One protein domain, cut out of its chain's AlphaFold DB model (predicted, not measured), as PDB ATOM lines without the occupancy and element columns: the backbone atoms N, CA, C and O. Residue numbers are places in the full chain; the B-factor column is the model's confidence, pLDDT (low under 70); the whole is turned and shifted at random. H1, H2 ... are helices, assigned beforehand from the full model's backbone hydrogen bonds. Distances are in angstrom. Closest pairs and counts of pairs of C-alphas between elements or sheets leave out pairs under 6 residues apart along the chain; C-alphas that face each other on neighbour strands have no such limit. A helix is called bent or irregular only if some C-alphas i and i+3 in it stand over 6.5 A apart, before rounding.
ATOM      1  N   TYR A   2      18.997  -7.484 -18.905       77.88
ATOM      2  CA  TYR A   2      19.511  -6.939 -20.176       77.88
ATOM      3  C   TYR A   2      20.655  -5.934 -19.966       77.88
ATOM      4  O   TYR A   2      21.747  -6.126 -20.498       77.88
ATOM      5  N   LEU A   3      20.416  -4.904 -19.144       85.12
ATOM      6  CA  LEU A   3      21.326  -3.765 -18.969       85.12
ATOM      7  C   LEU A   3      22.784  -4.153 -18.655       85.12
ATOM      8  O   LEU A   3      23.663  -3.632 -19.337       85.12
ATOM      9  N   PRO A   4      23.080  -5.092 -17.733       89.06
ATOM     10  CA  PRO A   4      24.467  -5.474 -17.449       89.06
ATOM     11  C   PRO A   4      25.217  -6.121 -18.616       89.06
ATOM     12  O   PRO A   4      26.442  -6.053 -18.680       89.06
ATOM     13  N   ARG A   5      24.490  -6.749 -19.549       83.12
ATOM     14  CA  ARG A   5      25.067  -7.372 -20.749       83.12
ATOM     15  C   ARG A   5      25.299  -6.354 -21.860       83.12
ATOM     16  O   ARG A   5      26.260  -6.485 -22.608       83.12
ATOM     17  N   ALA A   6      24.413  -5.368 -21.967       81.06
ATOM     18  CA  ALA A   6      24.447  -4.359 -23.021       81.06
ATOM     19  C   ALA A   6      25.342  -3.156 -22.687       81.06
ATOM     20  O   ALA A   6      25.864  -2.508 -23.587       81.06
ATOM     21  N   CYS A   7      25.538  -2.853 -21.402       88.06
ATOM     22  CA  CYS A   7      26.308  -1.702 -20.948       88.06
ATOM     23  C   CYS A   7      27.353  -2.136 -19.919       88.06
ATOM     24  O   CYS A   7      27.017  -2.536 -18.806       88.06
ATOM     25  N   LYS A   8      28.640  -1.994 -20.264       89.94
ATOM     26  CA  LYS A   8      29.758  -2.347 -19.373       89.94
ATOM     27  C   LYS A   8      29.678  -1.615 -18.028       89.94
ATOM     28  O   LYS A   8      29.923  -2.231 -16.996       89.94
ATOM     29  N   THR A   9      29.295  -0.338 -18.037       93.94
ATOM     30  CA  THR A   9      29.093   0.469 -16.821       93.94
ATOM     31  C   THR A   9      27.998  -0.109 -15.929       93.94
ATOM     32  O   THR A   9      28.098  -0.018 -14.717       93.94
ATOM     33  N   ALA A  10      26.985  -0.762 -16.502       94.31
ATOM     34  CA  ALA A  10      25.870  -1.345 -15.764       94.31
ATOM     35  C   ALA A  10      26.155  -2.756 -15.216       94.31
ATOM     36  O   ALA A  10      25.276  -3.346 -14.586       94.31
ATOM     37  N   LYS A  11      27.354  -3.316 -15.443       94.44
ATOM     38  CA  LYS A  11      27.711  -4.677 -15.014       94.44
ATOM     39  C   LYS A  11      27.460  -4.946 -13.517       94.44
ATOM     40  O   LYS A  11      26.888  -5.990 -13.215       94.44
ATOM     41  N   PRO A  12      27.781  -4.029 -12.580       95.56
ATOM     42  CA  PRO A  12      27.512  -4.247 -11.155       95.56
ATOM     43  C   PRO A  12      26.038  -4.498 -10.802       95.56
ATOM     44  O   PRO A  12      25.759  -5.109  -9.773       95.56
ATOM     45  N   LEU A  13      25.085  -4.099 -11.658       93.44
ATOM     46  CA  LEU A  13      23.658  -4.344 -11.426       93.44
ATOM     47  C   LEU A  13      23.276  -5.837 -11.503       93.44
ATOM     48  O   LEU A  13      22.150  -6.177 -11.157       93.44
ATOM     49  N   GLU A  14      24.172  -6.746 -11.914       92.25
ATOM     50  CA  GLU A  14      23.953  -8.203 -11.787       92.25
ATOM     51  C   GLU A  14      23.821  -8.663 -10.333       92.25
ATOM     52  O   GLU A  14      23.209  -9.695 -10.076       92.25
ATOM     53  N   LYS A  15      24.368  -7.889  -9.390       90.56
ATOM     54  CA  LYS A  15      24.259  -8.160  -7.955       90.56
ATOM     55  C   LYS A  15      22.888  -7.802  -7.383       90.56
ATOM     56  O   LYS A  15      22.573  -8.219  -6.271       90.56
ATOM     57  N   LEU A  16      22.090  -7.005  -8.101       89.44
ATOM     58  CA  LEU A  16      20.749  -6.667  -7.643       89.44
ATOM     59  C   LEU A  16      19.854  -7.911  -7.717       89.44
ATOM     60  O   LEU A  16      19.856  -8.610  -8.738       89.44
ATOM     61  N   PRO A  17      19.040  -8.173  -6.681       86.88
ATOM     62  CA  PRO A  17      17.975  -9.149  -6.812       86.88
ATOM     63  C   PRO A  17      16.971  -8.664  -7.877       86.88
ATOM     64  O   PRO A  17      16.977  -7.484  -8.251       86.88
ATOM     65  N   PRO A  18      16.092  -9.541  -8.391       86.31
ATOM     66  CA  PRO A  18      15.065  -9.131  -9.344       86.31
ATOM     67  C   PRO A  18      14.298  -7.906  -8.835       86.31
ATOM     68  O   PRO A  18      13.897  -7.880  -7.672       86.31
ATOM     69  N   ILE A  19      14.092  -6.897  -9.684       85.25
ATOM     70  CA  ILE A  19      13.570  -5.591  -9.247       85.25
ATOM     71  C   ILE A  19      12.216  -5.715  -8.538       85.25
ATOM     72  O   ILE A  19      11.981  -5.065  -7.527       85.25
ATOM     73  N   GLN A  20      11.377  -6.643  -8.998       84.56
ATOM     74  CA  GLN A  20      10.075  -6.966  -8.418       84.56
ATOM     75  C   GLN A  20      10.141  -7.588  -7.011       84.56
ATOM     76  O   GLN A  20       9.126  -7.668  -6.331       84.56
ATOM     77  N   SER A  21      11.314  -8.062  -6.583       84.25
ATOM     78  CA  SER A  21      11.532  -8.625  -5.245       84.25
ATOM     79  C   SER A  21      12.071  -7.605  -4.240       84.25
ATOM     80  O   SER A  21      12.066  -7.867  -3.039       84.25
ATOM     81  N   ILE A  22      12.523  -6.436  -4.706       88.00
ATOM     82  CA  ILE A  22      13.068  -5.386  -3.842       88.00
ATOM     83  C   ILE A  22      11.938  -4.793  -2.997       88.00
ATOM     84  O   ILE A  22      10.887  -4.425  -3.513       88.00
ATOM     85  N   GLY A  23      12.152  -4.716  -1.683       83.12
ATOM     86  CA  GLY A  23      11.151  -4.254  -0.720       83.12
ATOM     87  C   GLY A  23      10.115  -5.309  -0.337       83.12
ATOM     88  O   GLY A  23       9.398  -5.115   0.647       83.12
ATOM     89  N   SER A  24      10.080  -6.457  -1.024       80.62
ATOM     90  CA  SER A  24       9.303  -7.611  -0.574       80.62
ATOM     91  C   SER A  24       9.870  -8.105   0.757       80.62
ATOM     92  O   SER A  24      11.069  -8.367   0.872       80.62
ATOM     93  N   PHE A  25       9.019  -8.157   1.784       81.62
ATOM     94  CA  PHE A  25       9.396  -8.512   3.159       81.62
ATOM     95  C   PHE A  25      10.596  -7.712   3.713       81.62
ATOM     96  O   PHE A  25      11.367  -8.222   4.521       81.62
ATOM     97  N   GLY A  26      10.776  -6.459   3.273       73.12
ATOM     98  CA  GLY A  26      11.858  -5.584   3.744       73.12
ATOM     99  C   GLY A  26      13.266  -5.963   3.263       73.12
ATOM    100  O   GLY A  26      14.245  -5.390   3.741       73.12
ATOM    101  N   ALA A  27      13.396  -6.901   2.320       76.88
ATOM    102  CA  ALA A  27      14.678  -7.360   1.791       76.88
ATOM    103  C   ALA A  27      15.090  -6.632   0.492       76.88
ATOM    104  O   ALA A  27      14.302  -5.941  -0.156       76.88
ATOM    105  N   GLY A  28      16.357  -6.786   0.098       81.81
ATOM    106  CA  GLY A  28      16.877  -6.349  -1.207       81.81
ATOM    107  C   GLY A  28      17.423  -4.919  -1.271       81.81
ATOM    108  O   GLY A  28      18.253  -4.640  -2.133       81.81
ATOM    109  N   PHE A  29      17.060  -4.032  -0.337       88.56
ATOM    110  CA  PHE A  29      17.594  -2.661  -0.317       88.56
ATOM    111  C   PHE A  29      19.079  -2.577   0.065       88.56
ATOM    112  O   PHE A  29      19.769  -1.665  -0.385       88.56
ATOM    113  N   SER A  30      19.600  -3.539   0.833       89.25
ATOM    114  CA  SER A  30      21.019  -3.578   1.221       89.25
ATOM    115  C   SER A  30      21.969  -3.667   0.022       89.25
ATOM    116  O   SER A  30      23.094  -3.186   0.109       89.25
ATOM    117  N   ALA A  31      21.519  -4.204  -1.118       89.38
ATOM    118  CA  ALA A  31      22.321  -4.265  -2.337       89.38
ATOM    119  C   ALA A  31      22.676  -2.867  -2.885       89.38
ATOM    120  O   ALA A  31      23.732  -2.696  -3.484       89.38
ATOM    121  N   PHE A  32      21.858  -1.838  -2.625       92.00
ATOM    122  CA  PHE A  32      22.165  -0.456  -3.022       92.00
ATOM    123  C   PHE A  32      23.247   0.214  -2.158       92.00
ATOM    124  O   PHE A  32      23.701   1.309  -2.493       92.00
ATOM    125  N   ALA A  33      23.678  -0.426  -1.066       92.56
ATOM    126  CA  ALA A  33      24.839   0.006  -0.292       92.56
ATOM    127  C   ALA A  33      26.174  -0.488  -0.888       92.56
ATOM    128  O   ALA A  33      27.230  -0.068  -0.422       92.56
ATOM    129  N   ASP A  34      26.150  -1.361  -1.904       94.62
ATOM    130  CA  ASP A  34      27.357  -1.813  -2.602       94.62
ATOM    131  C   ASP A  34      28.003  -0.631  -3.363       94.62
ATOM    132  O   ASP A  34      27.339  -0.022  -4.214       94.62
ATOM    133  N   PRO A  35      29.284  -0.296  -3.104       96.38
ATOM    134  CA  PRO A  35      29.944   0.845  -3.741       96.38
ATOM    135  C   PRO A  35      29.977   0.770  -5.272       96.38
ATOM    136  O   PRO A  35      29.906   1.800  -5.946       96.38
ATOM    137  N   GLU A  36      30.049  -0.435  -5.847       96.25
ATOM    138  CA  GLU A  36      30.029  -0.603  -7.300       96.25
ATOM    139  C   GLU A  36      28.640  -0.280  -7.861       96.25
ATOM    140  O   GLU A  36      28.552   0.383  -8.893       96.25
ATOM    141  N   ILE A  37      27.553  -0.657  -7.172       95.25
ATOM    142  CA  ILE A  37      26.185  -0.267  -7.562       95.25
ATOM    143  C   ILE A  37      25.990   1.248  -7.432       95.25
ATOM    144  O   ILE A  37      25.436   1.871  -8.341       95.25
ATOM    145  N   GLN A  38      26.477   1.866  -6.353       95.81
ATOM    146  CA  GLN A  38      26.395   3.321  -6.170       95.81
ATOM    147  C   GLN A  38      27.129   4.090  -7.278       95.81
ATOM    148  O   GLN A  38      26.638   5.121  -7.751       95.81
ATOM    149  N   SER A  39      28.266   3.567  -7.749       95.88
ATOM    150  CA  SER A  39      28.978   4.121  -8.902       95.88
ATOM    151  C   SER A  39      28.120   4.093 -10.174       95.88
ATOM    152  O   SER A  39      28.037   5.105 -10.875       95.88
ATOM    153  N   VAL A  40      27.398   2.992 -10.436       96.38
ATOM    154  CA  VAL A  40      26.456   2.918 -11.570       96.38
ATOM    155  C   VAL A  40      25.347   3.956 -11.438       96.38
ATOM    156  O   VAL A  40      25.072   4.671 -12.400       96.38
ATOM    157  N   LEU A  41      24.726   4.072 -10.260       94.94
ATOM    158  CA  LEU A  41      23.651   5.044 -10.029       94.94
ATOM    159  C   LEU A  41      24.127   6.485 -10.237       94.94
ATOM    160  O   LEU A  41      23.417   7.284 -10.842       94.94
ATOM    161  N   THR A  42      25.350   6.799  -9.809       96.69
ATOM    162  CA  THR A  42      25.970   8.112 -10.030       96.69
ATOM    163  C   THR A  42      26.182   8.377 -11.521       96.69
ATOM    164  O   THR A  42      25.806   9.435 -12.028       96.69
ATOM    165  N   ALA A  43      26.723   7.398 -12.254       95.81
ATOM    166  CA  ALA A  43      26.916   7.504 -13.697       95.81
ATOM    167  C   ALA A  43      25.582   7.670 -14.449       95.81
ATOM    168  O   ALA A  43      25.479   8.498 -15.352       95.81
ATOM    169  N   PHE A  44      24.546   6.928 -14.053       95.81
ATOM    170  CA  PHE A  44      23.205   7.036 -14.632       95.81
ATOM    171  C   PHE A  44      22.541   8.372 -14.296       95.81
ATOM    172  O   PHE A  44      21.901   8.956 -15.166       95.81
ATOM    173  N   SER A  45      22.741   8.899 -13.085       96.75
ATOM    174  CA  SER A  45      22.284  10.244 -12.722       96.75
ATOM    175  C   SER A  45      22.911  11.295 -13.634       96.75
ATOM    176  O   SER A  45      22.199  12.133 -14.192       96.75
ATOM    177  N   ARG A  46      24.228  11.202 -13.867       96.44
ATOM    178  CA  ARG A  46      24.934  12.115 -14.770       96.44
ATOM    179  C   ARG A  46      24.455  11.990 -16.217       96.44
ATOM    180  O   ARG A  46      24.252  13.002 -16.880       96.44
ATOM    181  N   ALA A  47      24.243  10.771 -16.708       95.31
ATOM    182  CA  ALA A  47      23.666  10.554 -18.034       95.31
ATOM    183  C   ALA A  47      22.253  11.158 -18.140       95.31
ATOM    184  O   ALA A  47      21.939  11.826 -19.121       95.31
ATOM    185  N   GLY A  48      21.431  10.997 -17.099       95.94
ATOM    186  CA  GLY A  48      20.090  11.572 -17.033       95.94
ATOM    187  C   GLY A  48      20.080  13.103 -16.995       95.94
ATOM    188  O   GLY A  48      19.172  13.712 -17.549       95.94
ATOM    189  N   GLU A  49      21.071  13.748 -16.372       96.19
ATOM    190  CA  GLU A  49      21.266  15.204 -16.467       96.19
ATOM    191  C   GLU A  49      21.521  15.645 -17.908       96.19
ATOM    192  O   GLU A  49      20.807  16.509 -18.413       96.19
ATOM    193  N   LEU A  50      22.473  15.001 -18.589       95.50
ATOM    194  CA  LEU A  50      22.802  15.308 -19.984       95.50
ATOM    195  C   LEU A  50      21.595  15.099 -20.909       95.50
ATOM    196  O   LEU A  50      21.323  15.924 -21.778       95.50
ATOM    197  N   GLU A  51      20.829  14.026 -20.699       94.19
ATOM    198  CA  GLU A  51      19.611  13.764 -21.466       94.19
ATOM    199  C   GLU A  51      18.531  14.828 -21.210       94.19
ATOM    200  O   GLU A  51      17.823  15.224 -22.138       94.19
ATOM    201  N   ARG A  52      18.392  15.325 -19.970       93.50
ATOM    202  CA  ARG A  52      17.456  16.420 -19.658       93.50
ATOM    203  C   ARG A  52      17.835  17.712 -20.373       93.50
ATOM    204  O   ARG A  52      16.935  18.368 -20.903       93.50
ATOM    205  N   ASP A  53      19.122  18.044 -20.404       93.31
ATOM    206  CA  ASP A  53      19.633  19.233 -21.092       93.31
ATOM    207  C   ASP A  53      19.403  19.127 -22.604       93.31
ATOM    208  O   ASP A  53      18.835  20.034 -23.214       93.31
ATOM    209  N   TRP A  54      19.715  17.975 -23.202       91.56
ATOM    210  CA  TRP A  54      19.434  17.708 -24.616       91.56
ATOM    211  C   TRP A  54      17.933  17.793 -24.944       91.56
ATOM    212  O   TRP A  54      17.532  18.470 -25.892       91.56
ATOM    213  N   LYS A  55      17.065  17.201 -24.110       90.62
ATOM    214  CA  LYS A  55      15.600  17.302 -24.263       90.62
ATOM    215  C   LYS A  55      15.078  18.727 -24.116       90.62
ATOM    216  O   LYS A  55      13.999  19.029 -24.620       90.62
ATOM    217  N   LYS A  56      15.769  19.603 -23.383       92.38
ATOM    218  CA  LYS A  56      15.398  21.020 -23.316       92.38
ATOM    219  C   LYS A  56      15.572  21.677 -24.686       92.38
ATOM    220  O   LYS A  56      14.608  22.256 -25.174       92.38
ATOM    221  N   ALA A  57      16.725  21.486 -25.328       88.62
ATOM    222  CA  ALA A  57      16.983  22.009 -26.670       88.62
ATOM    223  C   ALA A  57      15.975  21.477 -27.707       88.62
ATOM    224  O   ALA A  57      15.425  22.249 -28.488       88.62
ATOM    225  N   LEU A  58      15.656  20.176 -27.671       87.62
ATOM    226  CA  LEU A  58      14.636  19.603 -28.560       87.62
ATOM    227  C   LEU A  58      13.250  20.226 -28.350       87.62
ATOM    228  O   LEU A  58      12.579  20.574 -29.319       87.62
ATOM    229  N   ARG A  59      12.832  20.419 -27.092       87.81
ATOM    230  CA  ARG A  59      11.531  21.028 -26.775       87.81
ATOM    231  C   ARG A  59      11.415  22.468 -27.254       87.81
ATOM    232  O   ARG A  59      10.325  22.872 -27.646       87.81
ATOM    233  N   GLU A  60      12.497  23.239 -27.231       89.88
ATOM    234  CA  GLU A  60      12.505  24.609 -27.764       89.88
ATOM    235  C   GLU A  60      12.231  24.610 -29.281       89.88
ATOM    236  O   GLU A  60      11.393  25.376 -29.768       89.88
ATOM    237  N   VAL A  61      12.847  23.684 -30.023       86.69
ATOM    238  CA  VAL A  61      12.593  23.504 -31.463       86.69
ATOM    239  C   VAL A  61      11.158  23.035 -31.723       86.69
ATOM    240  O   VAL A  61      10.466  23.612 -32.557       86.69
ATOM    241  N   GLU A  62      10.673  22.032 -30.990       86.31
ATOM    242  CA  GLU A  62       9.297  21.541 -31.143       86.31
ATOM    243  C   GLU A  62       8.254  22.620 -30.824       86.31
ATOM    244  O   GLU A  62       7.263  22.751 -31.544       86.31
ATOM    245  N   THR A  63       8.473  23.403 -29.765       88.19
ATOM    246  CA  THR A  63       7.547  24.464 -29.340       88.19
ATOM    247  C   THR A  63       7.480  25.570 -30.383       88.19
ATOM    248  O   THR A  63       6.386  25.902 -30.835       88.19
ATOM    249  N   SER A  64       8.632  26.068 -30.844       90.56
ATOM    250  CA  SER A  64       8.674  27.093 -31.895       90.56
ATOM    251  C   SER A  64       8.025  26.613 -33.198       90.56
ATOM    252  O   SER A  64       7.268  27.354 -33.824       90.56
ATOM    253  N   GLY A  65       8.243  25.350 -33.586       88.94
ATOM    254  CA  GLY A  65       7.557  24.725 -34.718       88.94
ATOM    255  C   GLY A  65       6.035  24.758 -34.572       88.94
ATOM    256  O   GLY A  65       5.334  25.233 -35.468       88.94
ATOM    257  N   ARG A  66       5.519  24.323 -33.416       87.75
ATOM    258  CA  ARG A  66       4.075  24.307 -33.131       87.75
ATOM    259  C   ARG A  66       3.463  25.706 -33.121       87.75
ATOM    260  O   ARG A  66       2.381  25.880 -33.673       87.75
ATOM    261  N   GLU A  67       4.150  26.696 -32.555       91.25
ATOM    262  CA  GLU A  67       3.714  28.102 -32.561       91.25
ATOM    263  C   GLU A  67       3.629  28.680 -33.983       91.25
ATOM    264  O   GLU A  67       2.762  29.504 -34.267       91.25
ATOM    265  N   MET A  68       4.463  28.190 -34.906       91.50
ATOM    266  CA  MET A  68       4.393  28.507 -36.338       91.50
ATOM    267  C   MET A  68       3.342  27.683 -37.107       91.50
ATOM    268  O   MET A  68       3.236  27.807 -38.328       91.50
ATOM    269  N   GLY A  69       2.571  26.829 -36.427       90.62
ATOM    270  CA  GLY A  69       1.577  25.951 -37.048       90.62
ATOM    271  C   GLY A  69       2.166  24.710 -37.729       90.62
ATOM    272  O   GLY A  69       1.484  24.086 -38.540       90.62
ATOM    273  N   LEU A  70       3.415  24.342 -37.420       87.06
ATOM    274  CA  LEU A  70       4.066  23.124 -37.907       87.06
ATOM    275  C   LEU A  70       3.935  22.016 -36.847       87.06
ATOM    276  O   LEU A  70       4.661  22.035 -35.848       87.06
ATOM    277  N   PRO A  71       3.011  21.051 -37.012       83.44
ATOM    278  CA  PRO A  71       2.866  19.966 -36.053       83.44
ATOM    279  C   PRO A  71       4.049  18.996 -36.141       83.44
ATOM    280  O   PRO A  71       4.702  18.862 -37.177       83.44
TER     281      PRO A  71
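Overview. This is residues 2 to 71 of the 283 residues of the protein "Uroporphyrinogen_deCOase domain-containing protein" of Deltaproteobacteria bacterium (UniProt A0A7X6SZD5). One long helix, H4, makes most of the length, with H1, H2, H3 and a loop, residues 16 to 28, gathered near its beginning, while residues 45 to 61 of H4 stick out, as do residues 64 to 69, of which 64 to 67 belong to H4. The printed part has 70 residues with four named helices, in chain order H1, H2, H3, H4, which hold 50 of them, and no named strand; its class is all helix. The whole is extended, with a radius of gyration of the C-alphas of 18.3 A, and spans 53 by 26 by 20 A.

Along the chain. H4, residues 35 to 67, runs 47.6 A from C-alpha 35 at (29.944, 0.845, -3.741) to C-alpha 67 at (3.714, 28.102, -32.561). H3 is residues 29 to 33, 7.7 A; H2, residues 8 to 15, 13.9 A, is irregular, with C-alphas 9 and 12 7.5 A apart; H1 is residues 3 to 6, 5.1 A.

Arrangement. H4 touches H2 with residues 36 to 43 alone, opposite ways at a steep tilt of 56 degrees; the closest C-alphas, of Ile 37 and Pro 12, are 5.5 A apart. H3 is close but not clearly touching H4, closest C-alphas Phe 32 and Gln 38, 6.5 A. H1 touches H2 only at the corner, closest C-alphas Pro 4 and Lys 11, 4.1 A. Every O i to N i+4 pair is within hydrogen-bond range in H4, but 0 of 4 in H2 and 0 of 1 in H3, where O i to N i+3 gives 4 of 5 and 2 of 2; H1 is too short for an i+4 pair.

Size, cuts and confidence. The farthest C-alphas, of Phe 25 and Met 68, are 54.4 A apart. The printed part has no cut; the link from H2 to H3 is long, 13 residues. No printed residue is under 70 in pLDDT.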